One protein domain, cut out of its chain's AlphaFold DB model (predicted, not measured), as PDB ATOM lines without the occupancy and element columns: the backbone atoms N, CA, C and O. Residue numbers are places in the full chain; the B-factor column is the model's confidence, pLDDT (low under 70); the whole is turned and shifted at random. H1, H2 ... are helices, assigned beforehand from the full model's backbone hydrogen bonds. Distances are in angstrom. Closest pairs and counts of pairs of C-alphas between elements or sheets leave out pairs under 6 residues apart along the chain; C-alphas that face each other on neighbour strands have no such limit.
ATOM      1  N   GLY A 708     189.910 165.473 170.809       85.88
ATOM      2  CA  GLY A 708     190.906 166.550 170.719       85.88
ATOM      3  C   GLY A 708     191.520 166.687 169.325       85.88
ATOM      4  O   GLY A 708     191.544 167.777 168.755       85.88
ATOM      5  N   THR A 709     191.906 165.553 168.745       87.44
ATOM      6  CA  THR A 709     192.480 165.429 167.399       87.44
ATOM      7  C   THR A 709     191.477 165.823 166.311       87.44
ATOM      8  O   THR A 709     191.820 166.591 165.413       87.44
ATOM      9  N   TYR A 710     190.208 165.411 166.426       90.69
ATOM     10  CA  TYR A 710     189.164 165.794 165.467       90.69
ATOM     11  C   TYR A 710     188.782 167.281 165.560       90.69
ATOM     12  O   TYR A 710     188.568 167.926 164.536       90.69
ATOM     13  N   LEU A 711     188.745 167.857 166.769       90.12
ATOM     14  CA  LEU A 711     188.539 169.298 166.970       90.12
ATOM     15  C   LEU A 711     189.706 170.118 166.418       90.12
ATOM     16  O   LEU A 711     189.467 171.160 165.813       90.12
ATOM     17  N   LYS A 712     190.949 169.644 166.584       89.31
ATOM     18  CA  LYS A 712     192.116 170.237 165.923       89.31
ATOM     19  C   LYS A 712     191.957 170.171 164.402       89.31
ATOM     20  O   LYS A 712     192.159 171.178 163.739       89.31
ATOM     21  N   ARG A 713     191.505 169.043 163.846       89.81
ATOM     22  CA  ARG A 713     191.299 168.957 162.397       89.81
ATOM     23  C   ARG A 713     190.186 169.880 161.900       89.81
ATOM     24  O   ARG A 713     190.438 170.600 160.955       89.81
ATOM     25  N   ILE A 714     189.031 169.979 162.573       89.75
ATOM     26  CA  ILE A 714     187.995 170.994 162.259       89.75
ATOM     27  C   ILE A 714     188.579 172.411 162.294       89.75
ATOM     28  O   ILE A 714     188.305 173.220 161.408       89.75
ATOM     29  N   LYS A 715     189.364 172.718 163.332       89.88
ATOM     30  CA  LYS A 715     190.007 174.020 163.513       89.88
ATOM     31  C   LYS A 715     190.897 174.369 162.316       89.88
ATOM     32  O   LYS A 715     190.806 175.487 161.813       89.88
ATOM     33  N   ASP A 716     191.718 173.422 161.879       86.94
ATOM     34  CA  ASP A 716     192.722 173.620 160.835       86.94
ATOM     35  C   ASP A 716     192.097 173.510 159.418       86.94
ATOM     36  O   ASP A 716     192.422 174.306 158.542       86.94
ATOM     37  N   ASP A 717     191.122 172.610 159.209       86.56
ATOM     38  CA  ASP A 717     190.352 172.429 157.962       86.56
ATOM     39  C   ASP A 717     189.491 173.671 157.630       86.56
ATOM     40  O   ASP A 717     189.422 174.090 156.472       86.56
ATOM     41  N   VAL A 718     188.819 174.253 158.634       86.19
ATOM     42  CA  VAL A 718     187.853 175.367 158.483       86.19
ATOM     43  C   VAL A 718     188.471 176.741 158.808       86.19
ATOM     44  O   VAL A 718     187.858 177.770 158.535       86.19
ATOM     45  N   GLU A 719     189.703 176.776 159.326       83.00
ATOM     46  CA  GLU A 719     190.442 177.987 159.734       83.00
ATOM     47  C   GLU A 719     189.800 178.745 160.915       83.00
ATOM     48  O   GLU A 719     189.783 179.976 160.964       83.00
ATOM     49  N   LEU A 720     189.262 178.006 161.892       83.12
ATOM     50  CA  LEU A 720     188.559 178.574 163.048       83.12
ATOM     51  C   LEU A 720     189.490 178.905 164.223       83.12
ATOM     52  O   LEU A 720     190.453 178.201 164.548       83.12
ATOM     53  N   SER A 721     189.146 179.957 164.962       83.94
ATOM     54  CA  SER A 721     189.739 180.245 166.265       83.94
ATOM     55  C   SER A 721     189.158 179.328 167.354       83.94
ATOM     56  O   SER A 721     188.039 178.825 167.260       83.94
ATOM     57  N   ASN A 722     189.899 179.134 168.449       83.25
ATOM     58  CA  ASN A 722     189.400 178.384 169.614       83.25
ATOM     59  C   ASN A 722     188.257 179.121 170.347       83.25
ATOM     60  O   ASN A 722     187.666 178.563 171.265       83.25
ATOM     61  N   GLU A 723     188.001 180.378 169.979       82.25
ATOM     62  CA  GLU A 723     186.920 181.227 170.485       82.25
ATOM     63  C   GLU A 723     185.652 180.974 169.661       82.25
ATOM     64  O   GLU A 723     184.645 180.575 170.222       82.25
ATOM     65  N   GLN A 724     185.751 180.975 168.327       84.00
ATOM     66  CA  GLN A 724     184.651 180.581 167.436       84.00
ATOM     67  C   GLN A 724     184.176 179.141 167.703       84.00
ATOM     68  O   GLN A 724     182.977 178.884 167.740       84.00
ATOM     69  N   ILE A 725     185.095 178.196 167.952       85.75
ATOM     70  CA  ILE A 725     184.723 176.821 168.337       85.75
ATOM     71  C   ILE A 725     184.051 176.792 169.722       85.75
ATOM     72  O   ILE A 725     183.131 176.002 169.926       85.75
ATOM     73  N   ALA A 726     184.471 177.643 170.665       86.25
ATOM     74  CA  ALA A 726     183.844 177.771 171.984       86.25
ATOM     75  C   ALA A 726     182.407 178.317 171.880       86.25
ATOM     76  O   ALA A 726     181.482 177.720 172.434       86.25
ATOM     77  N   ASP A 727     182.205 179.368 171.084       84.12
ATOM     78  CA  ASP A 727     180.894 179.972 170.822       84.12
ATOM     79  C   ASP A 727     179.932 178.983 170.135       84.12
ATOM     80  O   ASP A 727     178.744 178.943 170.446       84.12
ATOM     81  N   MET A 728     180.444 178.125 169.242       90.19
ATOM     82  CA  MET A 728     179.668 177.046 168.606       90.19
ATOM     83  C   MET A 728     179.349 175.865 169.541       90.19
ATOM     84  O   MET A 728     178.493 175.051 169.206       90.19
ATOM     85  N   THR A 729     180.034 175.715 170.679       82.19
ATOM     86  CA  THR A 729     179.930 174.523 171.550       82.19
ATOM     87  C   THR A 729     179.307 174.784 172.920       82.19
ATOM     88  O   THR A 729     179.030 173.817 173.629       82.19
ATOM     89  N   ASP A 730     179.093 176.043 173.311       82.31
ATOM     90  CA  ASP A 730     178.695 176.445 174.673       82.31
ATOM     91  C   ASP A 730     179.638 175.886 175.765       82.31
ATOM     92  O   ASP A 730     179.232 175.393 176.819       82.31
ATOM     93  N   VAL A 731     180.950 175.925 175.497       82.94
ATOM     94  CA  VAL A 731     182.006 175.677 176.494       82.94
ATOM     95  C   VAL A 731     183.156 176.658 176.312       82.94
ATOM     96  O   VAL A 731     183.438 177.103 175.209       82.94
ATOM     97  N   SER A 732     183.869 176.987 177.393       85.75
ATOM     98  CA  SER A 732     184.902 178.030 177.341       85.75
ATOM     99  C   SER A 732     186.039 177.743 176.342       85.75
ATOM    100  O   SER A 732     186.465 176.601 176.156       85.75
ATOM    101  N   LYS A 733     186.636 178.813 175.801       87.75
ATOM    102  CA  LYS A 733     187.874 178.794 174.996       87.75
ATOM    103  C   LYS A 733     189.021 178.017 175.659       87.75
ATOM    104  O   LYS A 733     189.800 177.354 174.971       87.75
ATOM    105  N   GLN A 734     189.111 178.051 176.995       84.81
ATOM    106  CA  GLN A 734     190.057 177.222 177.746       84.81
ATOM    107  C   GLN A 734     189.670 175.738 177.691       84.81
ATOM    108  O   GLN A 734     190.528 174.911 177.398       84.81
ATOM    109  N   THR A 735     188.391 175.403 177.893       83.31
ATOM    110  CA  THR A 735     187.864 174.034 177.763       83.31
ATOM    111  C   THR A 735     188.206 173.445 176.395       83.31
ATOM    112  O   THR A 735     188.763 172.354 176.340       83.31
ATOM    113  N   ILE A 736     187.953 174.175 175.303       88.06
ATOM    114  CA  ILE A 736     188.312 173.748 173.939       88.06
ATOM    115  C   ILE A 736     189.826 173.560 173.787       88.06
ATOM    116  O   ILE A 736     190.269 172.533 173.276       88.06
ATOM    117  N   GLY A 737     190.630 174.506 174.284       84.69
ATOM    118  CA  GLY A 737     192.090 174.378 174.295       84.69
ATOM    119  C   GLY A 737     192.591 173.148 175.061       84.69
ATOM    120  O   GLY A 737     193.543 172.511 174.620       84.69
ATOM    121  N   ASP A 738     191.948 172.780 176.167       84.00
ATOM    122  CA  ASP A 738     192.338 171.627 176.981       84.00
ATOM    123  C   ASP A 738     191.790 170.291 176.444       84.00
ATOM    124  O   ASP A 738     192.470 169.278 176.593       84.00
ATOM    125  N   VAL A 739     190.653 170.270 175.728       86.19
ATOM    126  CA  VAL A 739     190.225 169.087 174.950       86.19
ATOM    127  C   VAL A 739     191.182 168.829 173.781       86.19
ATOM    128  O   VAL A 739     191.613 167.696 173.595       86.19
ATOM    129  N   ILE A 740     191.578 169.867 173.031       87.00
ATOM    130  CA  ILE A 740     192.548 169.748 171.921       87.00
ATOM    131  C   ILE A 740     193.911 169.216 172.407       87.00
ATOM    132  O   ILE A 740     194.574 168.480 171.687       87.00
ATOM    133  N   ARG A 741     194.308 169.526 173.650       85.81
ATOM    134  CA  ARG A 741     195.528 169.005 174.302       85.81
ATOM    135  C   ARG A 741     195.349 167.632 174.975       85.81
ATOM    136  O   ARG A 741     196.212 167.245 175.757       85.81
ATOM    137  N   GLY A 742     194.214 166.952 174.796       78.25
ATOM    138  CA  GLY A 742     193.897 165.673 175.454       78.25
ATOM    139  C   GLY A 742     193.628 165.747 176.967       78.25
ATOM    140  O   GLY A 742     193.255 164.748 177.576       78.25
ATOM    141  N   LYS A 743     193.749 166.927 177.592       78.62
ATOM    142  CA  LYS A 743     193.592 167.142 179.045       78.62
ATOM    143  C   LYS A 743     192.136 167.137 179.515       78.62
ATOM    144  O   LYS A 743     191.879 167.145 180.717       78.62
ATOM    145  N   ASN A 744     191.183 167.169 178.588       79.00
ATOM    146  CA  ASN A 744     189.752 167.138 178.864       79.00
ATOM    147  C   ASN A 744     189.002 166.406 177.734       79.00
ATOM    148  O   ASN A 744     189.562 166.147 176.671       79.00
ATOM    149  N   ARG A 745     187.730 166.056 177.950       84.12
ATOM    150  CA  ARG A 745     186.908 165.270 177.013       84.12
ATOM    151  C   ARG A 745     185.572 165.981 176.785       84.12
ATOM    152  O   ARG A 745     184.949 166.417 177.751       84.12
ATOM    153  N   LEU A 746     185.113 166.090 175.538       81.44
ATOM    154  CA  LEU A 746     183.921 166.878 175.195       81.44
ATOM    155  C   LEU A 746     182.645 166.020 175.243       81.44
ATOM    156  O   LEU A 746     182.601 164.929 174.675       81.44
ATOM    157  N   GLY A 747     181.604 166.487 175.935       78.31
ATOM    158  CA  GLY A 747     180.309 165.795 175.993       78.31
ATOM    159  C   GLY A 747     179.585 165.809 174.642       78.31
ATOM    160  O   GLY A 747     179.626 166.819 173.946       78.31
ATOM    161  N   GLN A 748     178.888 164.721 174.289       74.62
ATOM    162  CA  GLN A 748     178.226 164.582 172.978       74.62
ATOM    163  C   GLN A 748     177.255 165.726 172.646       74.62
ATOM    164  O   GLN A 748     177.216 166.162 171.504       74.62
ATOM    165  N   GLN A 749     176.542 166.264 173.637       76.75
ATOM    166  CA  GLN A 749     175.669 167.435 173.473       76.75
ATOM    167  C   GLN A 749     176.376 168.630 172.797       76.75
ATOM    168  O   GLN A 749     175.808 169.261 171.912       76.75
ATOM    169  N   HIS A 750     177.647 168.872 173.131       85.56
ATOM    170  CA  HIS A 750     178.447 169.959 172.563       85.56
ATOM    171  C   HIS A 750     178.978 169.624 171.158       85.56
ATOM    172  O   HIS A 750     179.282 170.531 170.391       85.56
ATOM    173  N   LEU A 751     179.066 168.336 170.790       84.69
ATOM    174  CA  LEU A 751     179.327 167.919 169.405       84.69
ATOM    175  C   LEU A 751     178.119 168.211 168.506       84.69
ATOM    176  O   LEU A 751     178.309 168.652 167.377       84.69
ATOM    177  N   SER A 752     176.896 168.034 169.018       82.19
ATOM    178  CA  SER A 752     175.671 168.438 168.317       82.19
ATOM    179  C   SER A 752     175.594 169.961 168.155       82.19
ATOM    180  O   SER A 752     175.331 170.439 167.054       82.19
ATOM    181  N   SER A 753     175.910 170.735 169.205       87.19
ATOM    182  CA  SER A 753     176.024 172.202 169.108       87.19
ATOM    183  C   SER A 753     177.059 172.625 168.060       87.19
ATOM    184  O   SER A 753     176.765 173.471 167.217       87.19
ATOM    185  N   LEU A 754     178.235 171.981 168.039       89.81
ATOM    186  CA  LEU A 754     179.274 172.245 167.041       89.81
ATOM    187  C   LEU A 754     178.807 171.938 165.614       89.81
ATOM    188  O   LEU A 754     179.131 172.693 164.703       89.81
ATOM    189  N   ALA A 755     178.038 170.866 165.409       89.75
ATOM    190  CA  ALA A 755     177.460 170.546 164.107       89.75
ATOM    191  C   ALA A 755     176.495 171.647 163.633       89.75
ATOM    192  O   ALA A 755     176.592 172.116 162.497       89.75
ATOM    193  N   GLU A 756     175.623 172.132 164.521       89.38
ATOM    194  CA  GLU A 756     174.710 173.241 164.230       89.38
ATOM    195  C   GLU A 756     175.467 174.559 163.969       89.38
ATOM    196  O   GLU A 756     175.136 175.292 163.036       89.38
ATOM    197  N   GLY A 757     176.517 174.844 164.744       89.88
ATOM    198  CA  GLY A 757     177.387 176.010 164.577       89.88
ATOM    199  C   GLY A 757     178.157 176.003 163.254       89.88
ATOM    200  O   GLY A 757     178.129 176.991 162.517       89.88
ATOM    201  N   LEU A 758     178.767 174.869 162.897       91.50
ATOM    202  CA  LEU A 758     179.443 174.666 161.612       91.50
ATOM    203  C   LEU A 758     178.465 174.739 160.432       91.50
ATOM    204  O   LEU A 758     178.809 175.298 159.393       91.50
ATOM    205  N   ARG A 759     177.232 174.239 160.591       92.44
ATOM    206  CA  ARG A 759     176.180 174.359 159.573       92.44
ATOM    207  C   ARG A 759     175.738 175.807 159.370       92.44
ATOM    208  O   ARG A 759     175.636 176.240 158.225       92.44
ATOM    209  N   LYS A 760     175.533 176.570 160.449       88.19
ATOM    210  CA  LYS A 760     175.248 178.015 160.376       88.19
ATOM    211  C   LYS A 760     176.393 178.769 159.699       88.19
ATOM    212  O   LYS A 760     176.136 179.571 158.810       88.19
ATOM    213  N   TYR A 761     177.644 178.455 160.047       85.19
ATOM    214  CA  TYR A 761     178.833 179.018 159.399       85.19
ATOM    215  C   TYR A 761     178.909 178.670 157.902       85.19
ATOM    216  O   TYR A 761     179.205 179.533 157.085       85.19
ATOM    217  N   ALA A 762     178.590 177.433 157.510       86.62
ATOM    218  CA  ALA A 762     178.549 177.035 156.102       86.62
ATOM    219  C   ALA A 762     177.451 177.757 155.292       86.62
ATOM    220  O   ALA A 762     177.580 177.898 154.076       86.62
ATOM    221  N   GLN A 763     176.388 178.212 155.962       84.50
ATOM    222  CA  GLN A 763     175.235 178.902 155.375       84.50
ATOM    223  C   GLN A 763     175.355 180.436 155.361       84.50
ATOM    224  O   GLN A 763     174.443 181.093 154.860       84.50
ATOM    225  N   THR A 764     176.441 181.030 155.874       78.75
ATOM    226  CA  THR A 764     176.644 182.485 155.769       78.75
ATOM    227  C   THR A 764     176.914 182.916 154.328       78.75
ATOM    228  O   THR A 764     177.463 182.160 153.516       78.75
ATOM    229  N   ASP A 765     176.545 184.160 154.011       66.62
ATOM    230  CA  ASP A 765     176.849 184.773 152.721       66.62
ATOM    231  C   ASP A 765     178.367 184.800 152.455       66.62
ATOM    232  O   ASP A 765     179.159 185.032 153.373       66.62
ATOM    233  N   PRO A 766     178.813 184.591 151.200       61.94
ATOM    234  CA  PRO A 766     180.218 184.743 150.846       61.94
ATOM    235  C   PRO A 766     180.755 186.137 151.162       61.94
ATOM    236  O   PRO A 766     180.111 187.136 150.839       61.94
ATOM    237  N   ILE A 767     181.980 186.196 151.696       62.22
ATOM    238  CA  ILE A 767     182.691 187.456 151.945       62.22
ATOM    239  C   ILE A 767     182.730 188.288 150.650       62.22
ATOM    240  O   ILE A 767     183.416 187.952 149.683       62.22
ATOM    241  N   SER A 768     181.970 189.384 150.641       53.72
ATOM    242  CA  SER A 768     181.793 190.280 149.495       53.72
ATOM    243  C   SER A 768     182.648 191.535 149.649       53.72
ATOM    244  O   SER A 768     182.680 192.124 150.725       53.72
ATOM    245  N   ILE A 769     183.288 191.998 148.567       51.91
ATOM    246  CA  ILE A 769     184.169 193.190 148.565       51.91
ATOM    247  C   ILE A 769     183.475 194.416 149.177       51.91
ATOM    248  O   ILE A 769     184.106 195.207 149.874       51.91
ATOM    249  N   ASN A 770     182.177 194.570 148.910       51.47
ATOM    250  CA  ASN A 770     181.399 195.708 149.393       51.47
ATOM    251  C   ASN A 770     181.172 195.600 150.908       51.47
ATOM    252  O   ASN A 770     181.421 196.565 151.623       51.47
ATOM    253  N   ALA A 771     180.852 194.403 151.418       50.34
ATOM    254  CA  ALA A 771     180.796 194.148 152.858       50.34
ATOM    255  C   ALA A 771     182.167 194.384 153.522       50.34
ATOM    256  O   ALA A 771     182.238 195.067 154.533       50.34
ATOM    257  N   MET A 772     183.280 193.970 152.901       53.38
ATOM    258  CA  MET A 772     184.643 194.257 153.397       53.38
ATOM    259  C   MET A 772     185.014 195.757 153.434       53.38
ATOM    260  O   MET A 772     186.101 196.107 153.898       53.38
ATOM    261  N   ARG A 773     184.156 196.650 152.921       52.03
ATOM    262  CA  ARG A 773     184.308 198.114 152.988       52.03
ATOM    263  C   ARG A 773     183.279 198.810 153.886       52.03
ATOM    264  O   ARG A 773     183.494 199.976 154.211       52.03
ATOM    265  N   GLU A 774     182.198 198.131 154.266       48.09
ATOM    266  CA  GLU A 774     181.032 198.726 154.941       48.09
ATOM    267  C   GLU A 774     180.646 198.015 156.256       48.09
ATOM    268  O   GLU A 774     180.027 198.636 157.118       48.09
ATOM    269  N   ASP A 775     181.028 196.747 156.438       43.56
ATOM    270  CA  ASP A 775     180.688 195.903 157.589       43.56
ATOM    271  C   ASP A 775     181.847 195.835 158.604       43.56
ATOM    272  O   ASP A 775     183.020 195.697 158.248       43.56
ATOM    273  N   SER A 776     181.520 195.932 159.892       48.72
ATOM    274  CA  SER A 776     182.473 195.957 161.006       48.72
ATOM    275  C   SER A 776     182.954 194.575 161.469       48.72
ATOM    276  O   SER A 776     183.810 194.507 162.348       48.72
ATOM    277  N   ASN A 777     182.397 193.487 160.928       43.81
ATOM    278  CA  ASN A 777     182.549 192.137 161.483       43.81
ATOM    279  C   ASN A 777     183.735 191.308 160.946       43.81
ATOM    280  O   ASN A 777     183.882 190.157 161.348       43.81
ATOM    281  N   ILE A 778     184.579 191.850 160.059       54.34
ATOM    282  CA  ILE A 778     185.811 191.183 159.593       54.34
ATOM    283  C   ILE A 778     186.977 192.169 159.653       54.34
ATOM    284  O   ILE A 778     186.961 193.220 159.008       54.34
ATOM    285  N   THR A 779     188.018 191.831 160.409       63.44
ATOM    286  CA  THR A 779     189.189 192.690 160.594       63.44
ATOM    287  C   THR A 779     190.264 192.462 159.530       63.44
ATOM    288  O   THR A 779     190.454 191.370 158.996       63.44
ATOM    289  N   TYR A 780     191.087 193.486 159.294       67.56
ATOM    290  CA  TYR A 780     192.301 193.355 158.481       67.56
ATOM    291  C   TYR A 780     193.353 192.405 159.084       67.56
ATOM    292  O   TYR A 780     194.319 192.081 158.396       67.56
ATOM    293  N   ALA A 781     193.198 191.969 160.341       64.38
ATOM    294  CA  ALA A 781     194.046 190.940 160.939       64.38
ATOM    295  C   ALA A 781     193.638 189.552 160.425       64.38
ATOM    296  O   ALA A 781     194.463 188.876 159.825       64.38
ATOM    297  N   GLU A 782     192.352 189.205 160.509       59.00
ATOM    298  CA  GLU A 782     191.813 187.937 159.986       59.00
ATOM    299  C   GLU A 782     192.011 187.802 158.466       59.00
ATOM    300  O   GLU A 782     192.266 186.711 157.960       59.00
ATOM    301  N   ILE A 783     191.951 188.916 157.724       66.38
ATOM    302  CA  ILE A 783     192.280 188.946 156.287       66.38
ATOM    303  C   ILE A 783     193.788 188.747 156.050       66.38
ATOM    304  O   ILE A 783     194.172 188.177 155.033       66.38
ATOM    305  N   GLY A 784     194.640 189.216 156.967       64.56
ATOM    306  CA  GLY A 784     196.084 188.980 156.935       64.56
ATOM    307  C   GLY A 784     196.426 187.510 157.151       64.56
ATOM    308  O   GLY A 784     197.107 186.917 156.317       64.56
ATOM    309  N   ASP A 785     195.854 186.903 158.190       60.47
ATOM    310  CA  ASP A 785     196.017 185.481 158.505       60.47
ATOM    311  C   ASP A 785     195.494 184.596 157.351       60.47
ATOM    312  O   ASP A 785     196.201 183.702 156.878       60.47
ATOM    313  N   LYS A 786     194.320 184.915 156.776       59.62
ATOM    314  CA  LYS A 786     193.774 184.255 155.566       59.62
ATOM    315  C   LYS A 786     194.589 184.479 154.279       59.62
ATOM    316  O   LYS A 786     194.257 183.900 153.241       59.62
ATOM    317  N   LEU A 787     195.657 185.274 154.306       61.34
ATOM    318  CA  LEU A 787     196.541 185.541 153.164       61.34
ATOM    319  C   LEU A 787     198.026 185.242 153.432       61.34
ATOM    320  O   LEU A 787     198.812 185.357 152.495       61.34
ATOM    321  N   ASP A 788     198.400 184.878 154.663       61.41
ATOM    322  CA  ASP A 788     199.790 184.846 155.152       61.41
ATOM    323  C   ASP A 788     200.549 186.172 154.902       61.41
ATOM    324  O   ASP A 788     201.672 186.221 154.398       61.41
ATOM    325  N   VAL A 789     199.896 187.301 155.212       68.38
ATOM    326  CA  VAL A 789     200.497 188.644 155.124       68.38
ATOM    327  C   VAL A 789     200.146 189.497 156.340       68.38
ATOM    328  O   VAL A 789     199.094 189.343 156.951       68.38
ATOM    329  N   SER A 790     200.994 190.473 156.675       73.38
ATOM    330  CA  SER A 790     200.712 191.364 157.808       73.38
ATOM    331  C   SER A 790     199.435 192.191 157.603       73.38
ATOM    332  O   SER A 790     199.090 192.572 156.483       73.38
ATOM    333  N   THR A 791     198.773 192.552 158.705       74.75
ATOM    334  CA  THR A 791     197.549 193.377 158.754       74.75
ATOM    335  C   THR A 791     197.620 194.628 157.867       74.75
ATOM    336  O   THR A 791     196.685 194.942 157.132       74.75
ATOM    337  N   SER A 792     198.760 195.326 157.871       72.88
ATOM    338  CA  SER A 792     199.001 196.516 157.041       72.88
ATOM    339  C   SER A 792     199.094 196.193 155.543       72.88
ATOM    340  O   SER A 792     198.721 197.009 154.696       72.88
ATOM    341  N   HIS A 793     199.582 195.001 155.196       68.06
ATOM    342  CA  HIS A 793     199.648 194.515 153.821       68.06
ATOM    343  C   HIS A 793     198.259 194.064 153.341       68.06
ATOM    344  O   HIS A 793     197.845 194.458 152.252       68.06
ATOM    345  N   ALA A 794     197.491 193.356 154.179       69.12
ATOM    346  CA  ALA A 794     196.090 193.016 153.920       69.12
ATOM    347  C   ALA A 794     195.232 194.271 153.678       69.12
ATOM    348  O   ALA A 794     194.555 194.371 152.652       69.12
ATOM    349  N   TYR A 795     195.354 195.281 154.548       71.44
ATOM    350  CA  TYR A 795     194.750 196.607 154.362       71.44
ATOM    351  C   TYR A 795     195.127 197.237 153.013       71.44
ATOM    352  O   TYR A 795     194.269 197.751 152.294       71.44
ATOM    353  N   THR A 796     196.399 197.142 152.619       68.12
ATOM    354  CA  THR A 796     196.883 197.681 151.339       68.12
ATOM    355  C   THR A 796     196.316 196.929 150.127       68.12
ATOM    356  O   THR A 796     195.993 197.560 149.120       68.12
ATOM    357  N   LEU A 797     196.170 195.602 150.202       65.50
ATOM    358  CA  LEU A 797     195.654 194.767 149.109       65.50
ATOM    359  C   LEU A 797     194.143 194.947 148.902       65.50
ATOM    360  O   LEU A 797     193.698 195.138 147.767       65.50
ATOM    361  N   VAL A 798     193.368 194.938 149.993       65.62
ATOM    362  CA  VAL A 798     191.911 195.151 149.978       65.62
ATOM    363  C   VAL A 798     191.577 196.603 149.630       65.62
ATOM    364  O   VAL A 798     190.755 196.857 148.748       65.62
ATOM    365  N   GLY A 799     192.267 197.573 150.240       64.56
ATOM    366  CA  GLY A 799     192.059 198.999 149.978       64.56
ATOM    367  C   GLY A 799     192.269 199.374 148.507       64.56
ATOM    368  O   GLY A 799     191.467 200.120 147.942       64.56
ATOM    369  N   ARG A 800     193.286 198.787 147.856       63.03
ATOM    370  CA  ARG A 800     193.575 198.969 146.420       63.03
ATOM    371  C   ARG A 800     192.634 198.214 145.473       63.03
ATOM    372  O   ARG A 800     192.735 198.431 144.271       63.03
ATOM    373  N   GLY A 801     191.745 197.354 145.974       58.47
ATOM    374  CA  GLY A 801     190.805 196.597 145.139       58.47
ATOM    375  C   GLY A 801     191.484 195.577 144.220       58.47
ATOM    376  O   GLY A 801     191.085 195.433 143.069       58.47
ATOM    377  N   ASN A 802     192.530 194.888 144.693       65.06
ATOM    378  CA  ASN A 802     193.216 193.874 143.891       65.06
ATOM    379  C   ASN A 802     192.312 192.647 143.666       65.06
ATOM    380  O   ASN A 802     192.217 191.773 144.531       65.06
ATOM    381  N   GLU A 803     191.683 192.565 142.489       61.62
ATOM    382  CA  GLU A 803     190.766 191.485 142.091       61.62
ATOM    383  C   GLU A 803     191.359 190.084 142.297       61.62
ATOM    384  O   GLU A 803     190.646 189.163 142.694       61.62
ATOM    385  N   ARG A 804     192.674 189.912 142.098       62.72
ATOM    386  CA  ARG A 804     193.349 188.625 142.318       62.72
ATOM    387  C   ARG A 804     193.369 188.239 143.797       62.72
ATOM    388  O   ARG A 804     193.153 187.073 144.112       62.72
ATOM    389  N   THR A 805     193.597 189.193 144.699       63.31
ATOM    390  CA  THR A 805     193.548 188.948 146.150       63.31
ATOM    391  C   THR A 805     192.118 188.673 146.605       63.31
ATOM    392  O   THR A 805     191.895 187.714 147.335       63.31
ATOM    393  N   VAL A 806     191.142 189.449 146.120       64.62
ATOM    394  CA  VAL A 806     189.712 189.203 146.378       64.62
ATOM    395  C   VAL A 806     189.314 187.793 145.950       64.62
ATOM    396  O   VAL A 806     188.689 187.072 146.725       64.62
ATOM    397  N   LYS A 807     189.690 187.385 144.732       66.56
ATOM    398  CA  LYS A 807     189.372 186.062 144.196       66.56
ATOM    399  C   LYS A 807     189.935 184.950 145.087       66.56
ATOM    400  O   LYS A 807     189.189 184.040 145.427       66.56
ATOM    401  N   VAL A 808     191.190 185.071 145.532       68.38
ATOM    402  CA  VAL A 808     191.820 184.116 146.461       68.38
ATOM    403  C   VAL A 808     191.092 184.064 147.811       68.38
ATOM    404  O   VAL A 808     190.793 182.967 148.275       68.38
ATOM    405  N   ILE A 809     190.732 185.209 148.411       68.81
ATOM    406  CA  ILE A 809     189.944 185.241 149.661       68.81
ATOM    407  C   ILE A 809     188.599 184.532 149.458       68.81
ATOM    408  O   ILE A 809     188.239 183.664 150.245       68.81
ATOM    409  N   GLY A 810     187.873 184.859 148.385       69.62
ATOM    410  CA  GLY A 810     186.572 184.264 148.080       69.62
ATOM    411  C   GLY A 810     186.634 182.790 147.661       69.62
ATOM    412  O   GLY A 810     185.632 182.090 147.749       69.62
ATOM    413  N   GLU A 811     187.777 182.292 147.190       73.56
ATOM    414  CA  GLU A 811     188.017 180.865 146.926       73.56
ATOM    415  C   GLU A 811     188.343 180.112 148.222       73.56
ATOM    416  O   GLU A 811     187.674 179.120 148.511       73.56
ATOM    417  N   ARG A 812     189.251 180.641 149.054       77.31
ATOM    418  CA  ARG A 812     189.587 180.101 150.384       77.31
ATOM    419  C   ARG A 812     188.357 180.040 151.296       77.31
ATOM    420  O   ARG A 812     188.054 179.001 151.864       77.31
ATOM    421  N   ASP A 813     187.575 181.115 151.345       76.38
ATOM    422  CA  ASP A 813     186.356 181.209 152.154       76.38
ATOM    423  C   ASP A 813     185.244 180.230 151.728       76.38
ATOM    424  O   ASP A 813     184.555 179.652 152.574       76.38
ATOM    425  N   ARG A 814     185.090 179.991 150.417       79.06
ATOM    426  CA  ARG A 814     184.176 178.954 149.909       79.06
ATOM    427  C   ARG A 814     184.663 177.547 150.254       79.06
ATOM    428  O   ARG A 814     183.827 176.682 150.503       79.06
ATOM    429  N   ASP A 815     185.974 177.314 150.306       82.25
ATOM    430  CA  ASP A 815     186.523 176.030 150.746       82.25
ATOM    431  C   ASP A 815     186.327 175.796 152.253       82.25
ATOM    432  O   ASP A 815     185.818 174.741 152.632       82.25
ATOM    433  N   CYS A 816     186.599 176.796 153.102       84.50
ATOM    434  CA  CYS A 816     186.302 176.748 154.541       84.50
ATOM    435  C   CYS A 816     184.831 176.386 154.799       84.50
ATOM    436  O   CYS A 816     184.544 175.463 155.560       84.50
ATOM    437  N   ARG A 817     183.880 177.055 154.128       84.00
ATOM    438  CA  ARG A 817     182.439 176.772 154.288       84.00
ATOM    439  C   ARG A 817     182.021 175.413 153.711       84.00
ATOM    440  O   ARG A 817     181.203 174.727 154.322       84.00
ATOM    441  N   ARG A 818     182.634 174.960 152.608       88.12
ATOM    442  CA  ARG A 818     182.458 173.595 152.067       88.12
ATOM    443  C   ARG A 818     182.919 172.525 153.064       88.12
ATOM    444  O   ARG A 818     182.200 171.552 153.289       88.12
ATOM    445  N   LYS A 819     184.088 172.707 153.680       89.69
ATOM    446  CA  LYS A 819     184.612 171.811 154.720       89.69
ATOM    447  C   LYS A 819     183.751 171.856 155.982       89.69
ATOM    448  O   LYS A 819     183.407 170.801 156.505       89.69
ATOM    449  N   ALA A 820     183.318 173.040 156.423       89.31
ATOM    450  CA  ALA A 820     182.420 173.196 157.568       89.31
ATOM    451  C   ALA A 820     181.120 172.391 157.403       89.31
ATOM    452  O   ALA A 820     180.740 171.669 158.323       89.31
ATOM    453  N   ALA A 821     180.496 172.429 156.219       87.50
ATOM    454  CA  ALA A 821     179.343 171.584 155.902       87.50
ATOM    455  C   ALA A 821     179.681 170.084 156.010       87.50
ATOM    456  O   ALA A 821     178.973 169.341 156.684       87.50
ATOM    457  N   ALA A 822     180.803 169.640 155.432       84.88
ATOM    458  CA  ALA A 822     181.234 168.241 155.497       84.88
ATOM    459  C   ALA A 822     181.571 167.755 156.927       84.88
ATOM    460  O   ALA A 822     181.398 166.572 157.232       84.88
ATOM    461  N   HIS A 823     182.027 168.643 157.817       91.50
ATOM    462  CA  HIS A 823     182.216 168.340 159.239       91.50
ATOM    463  C   HIS A 823     180.898 168.336 160.020       91.50
ATOM    464  O   HIS A 823     180.706 167.442 160.846       91.50
ATOM    465  N   ALA A 824     179.988 169.279 159.748       88.06
ATOM    466  CA  ALA A 824     178.647 169.304 160.329       88.06
ATOM    467  C   ALA A 824     177.888 168.015 159.988       88.06
ATOM    468  O   ALA A 824     177.462 167.294 160.884       88.06
ATOM    469  N   ASP A 825     177.852 167.636 158.709       82.06
ATOM    470  CA  ASP A 825     177.197 166.415 158.228       82.06
ATOM    471  C   ASP A 825     177.916 165.120 158.658       82.06
ATOM    472  O   ASP A 825     177.367 164.028 158.486       82.06
ATOM    473  N   ARG A 826     179.134 165.201 159.220       83.44
ATOM    474  CA  ARG A 826     179.805 164.078 159.905       83.44
ATOM    475  C   ARG A 826     179.416 164.005 161.383       83.44
ATOM    476  O   ARG A 826     179.197 162.905 161.881       83.44
ATOM    477  N   LEU A 827     179.312 165.147 162.065       83.81
ATOM    478  CA  LEU A 827     178.921 165.232 163.475       83.81
ATOM    479  C   LEU A 827     177.426 164.961 163.698       83.81
ATOM    480  O   LEU A 827     177.082 164.269 164.651       83.81
ATOM    481  N   ASP A 828     176.546 165.411 162.801       77.44
ATOM    482  CA  ASP A 828     175.099 165.150 162.851       77.44
ATOM    483  C   ASP A 828     174.770 163.652 162.896       77.44
ATOM    484  O   ASP A 828     173.857 163.230 163.603       77.44
ATOM    485  N   ARG A 829     175.566 162.818 162.209       73.00
ATOM    486  CA  ARG A 829     175.430 161.348 162.225       73.00
ATOM    487  C   ARG A 829     175.647 160.741 163.616       73.00
ATOM    488  O   ARG A 829     175.404 159.553 163.787       73.00
ATOM    489  N   LEU A 830     176.120 161.529 164.586       72.25
ATOM    490  CA  LEU A 830     176.327 161.150 165.983       72.25
ATOM    491  C   LEU A 830     175.202 161.638 166.912       72.25
ATOM    492  O   LEU A 830     175.201 161.250 168.079       72.25
ATOM    493  N   ALA A 831     174.269 162.475 166.439       65.69
ATOM    494  CA  ALA A 831     173.215 163.058 167.274       65.69
ATOM    495  C   ALA A 831     172.258 161.984 167.822       65.69
ATOM    496  O   ALA A 831     172.037 161.911 169.030       65.69
TER     497      ALA A 831
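AT A GLANCE: This is residues 708 to 831 of the 1127 residues of the protein "DNA helicase" of Halorubrum sp. PV6 (UniProt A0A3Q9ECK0). One long helix, H8, runs along one side like a spine, with H1 to H4 gathered in a lobe over its later part and H5, H6 and H7 in a looser group near its beginning. H1 and H4 pack on H8 and run back along it, while H2 and H3 lie beyond them, away from H8. The printed part has 124 residues with eight named helices, H1 to H8 in order, and no named strand: the class is all helix. It is compact, with a radius of gyration of the C-alphas of 15.7 A, and elongated, spanning 46 by 25 by 22 A.

HOW THE PARTS SIT: H1, residues 708 to 718, touches H3, residues 733 to 740; their closest C-alphas, of Gly 708 and Ile 740, are 3.8 A apart. H2, residues 722 to 729, touches H4, residues 748 to 762; their closest C-alphas, of Met 728 and Gly 757, are 4.7 A apart. H2 also touches H3, about perpendicular at 89 degrees, with the C-alphas of Ala 726 and Lys 733 closest, 5.1 A apart. H5, residues 771 to 774, touches no helix. H6, residues 780 to 785, touches H7, residues 791 to 799, with the C-alphas of Ala 781 and Thr 791 closest, 4.8 A apart. H8, residues 803 to 830, is the hub, touching H1, H4 and H7. H4 and H8 run opposite ways at a shallow tilt of 30 degrees, with the C-alphas of Ala 755 and Ala 824 closest, 4.2 A apart. H8 touches H1 with residues 815 to 823 alone; the closest C-alphas, of Val 718 and Cys 816, are 4.5 A apart. H7 and H8 only just touch, with 3 pairs of C-alphas within 8 A, and only at the corner; the C-alphas of Leu 797 and Thr 805 are closest, 6.9 A apart. Every O i to N i+4 pair is within hydrogen-bond range in H1, H2, H3, H4, H6 and H7, and 22 of 24 are in H8; H5 is too short for such a pair, and its one O i to N i+3 pair is within range.

IN THESE COORDINATES: H1 begins at C-alpha 708, (190.906, 166.550, 170.719), and is 15.4 A long from first to last C-alpha. H4 is 21.0 A long. H8 is 41.2 A long, from C-alpha 803 at (190.766, 191.485, 142.091) to C-alpha 830 at (176.327, 161.150, 165.983).

THE WHOLE: The two C-alphas farthest apart, of Gly 747 and Arg 800, are 46.4 A apart. The printed part has no cut and no long link. Mean pLDDT of the printed part is 76.0; 43 residues are under 70, namely 765 to 789, 793 to 794, 796 to 810 and 831.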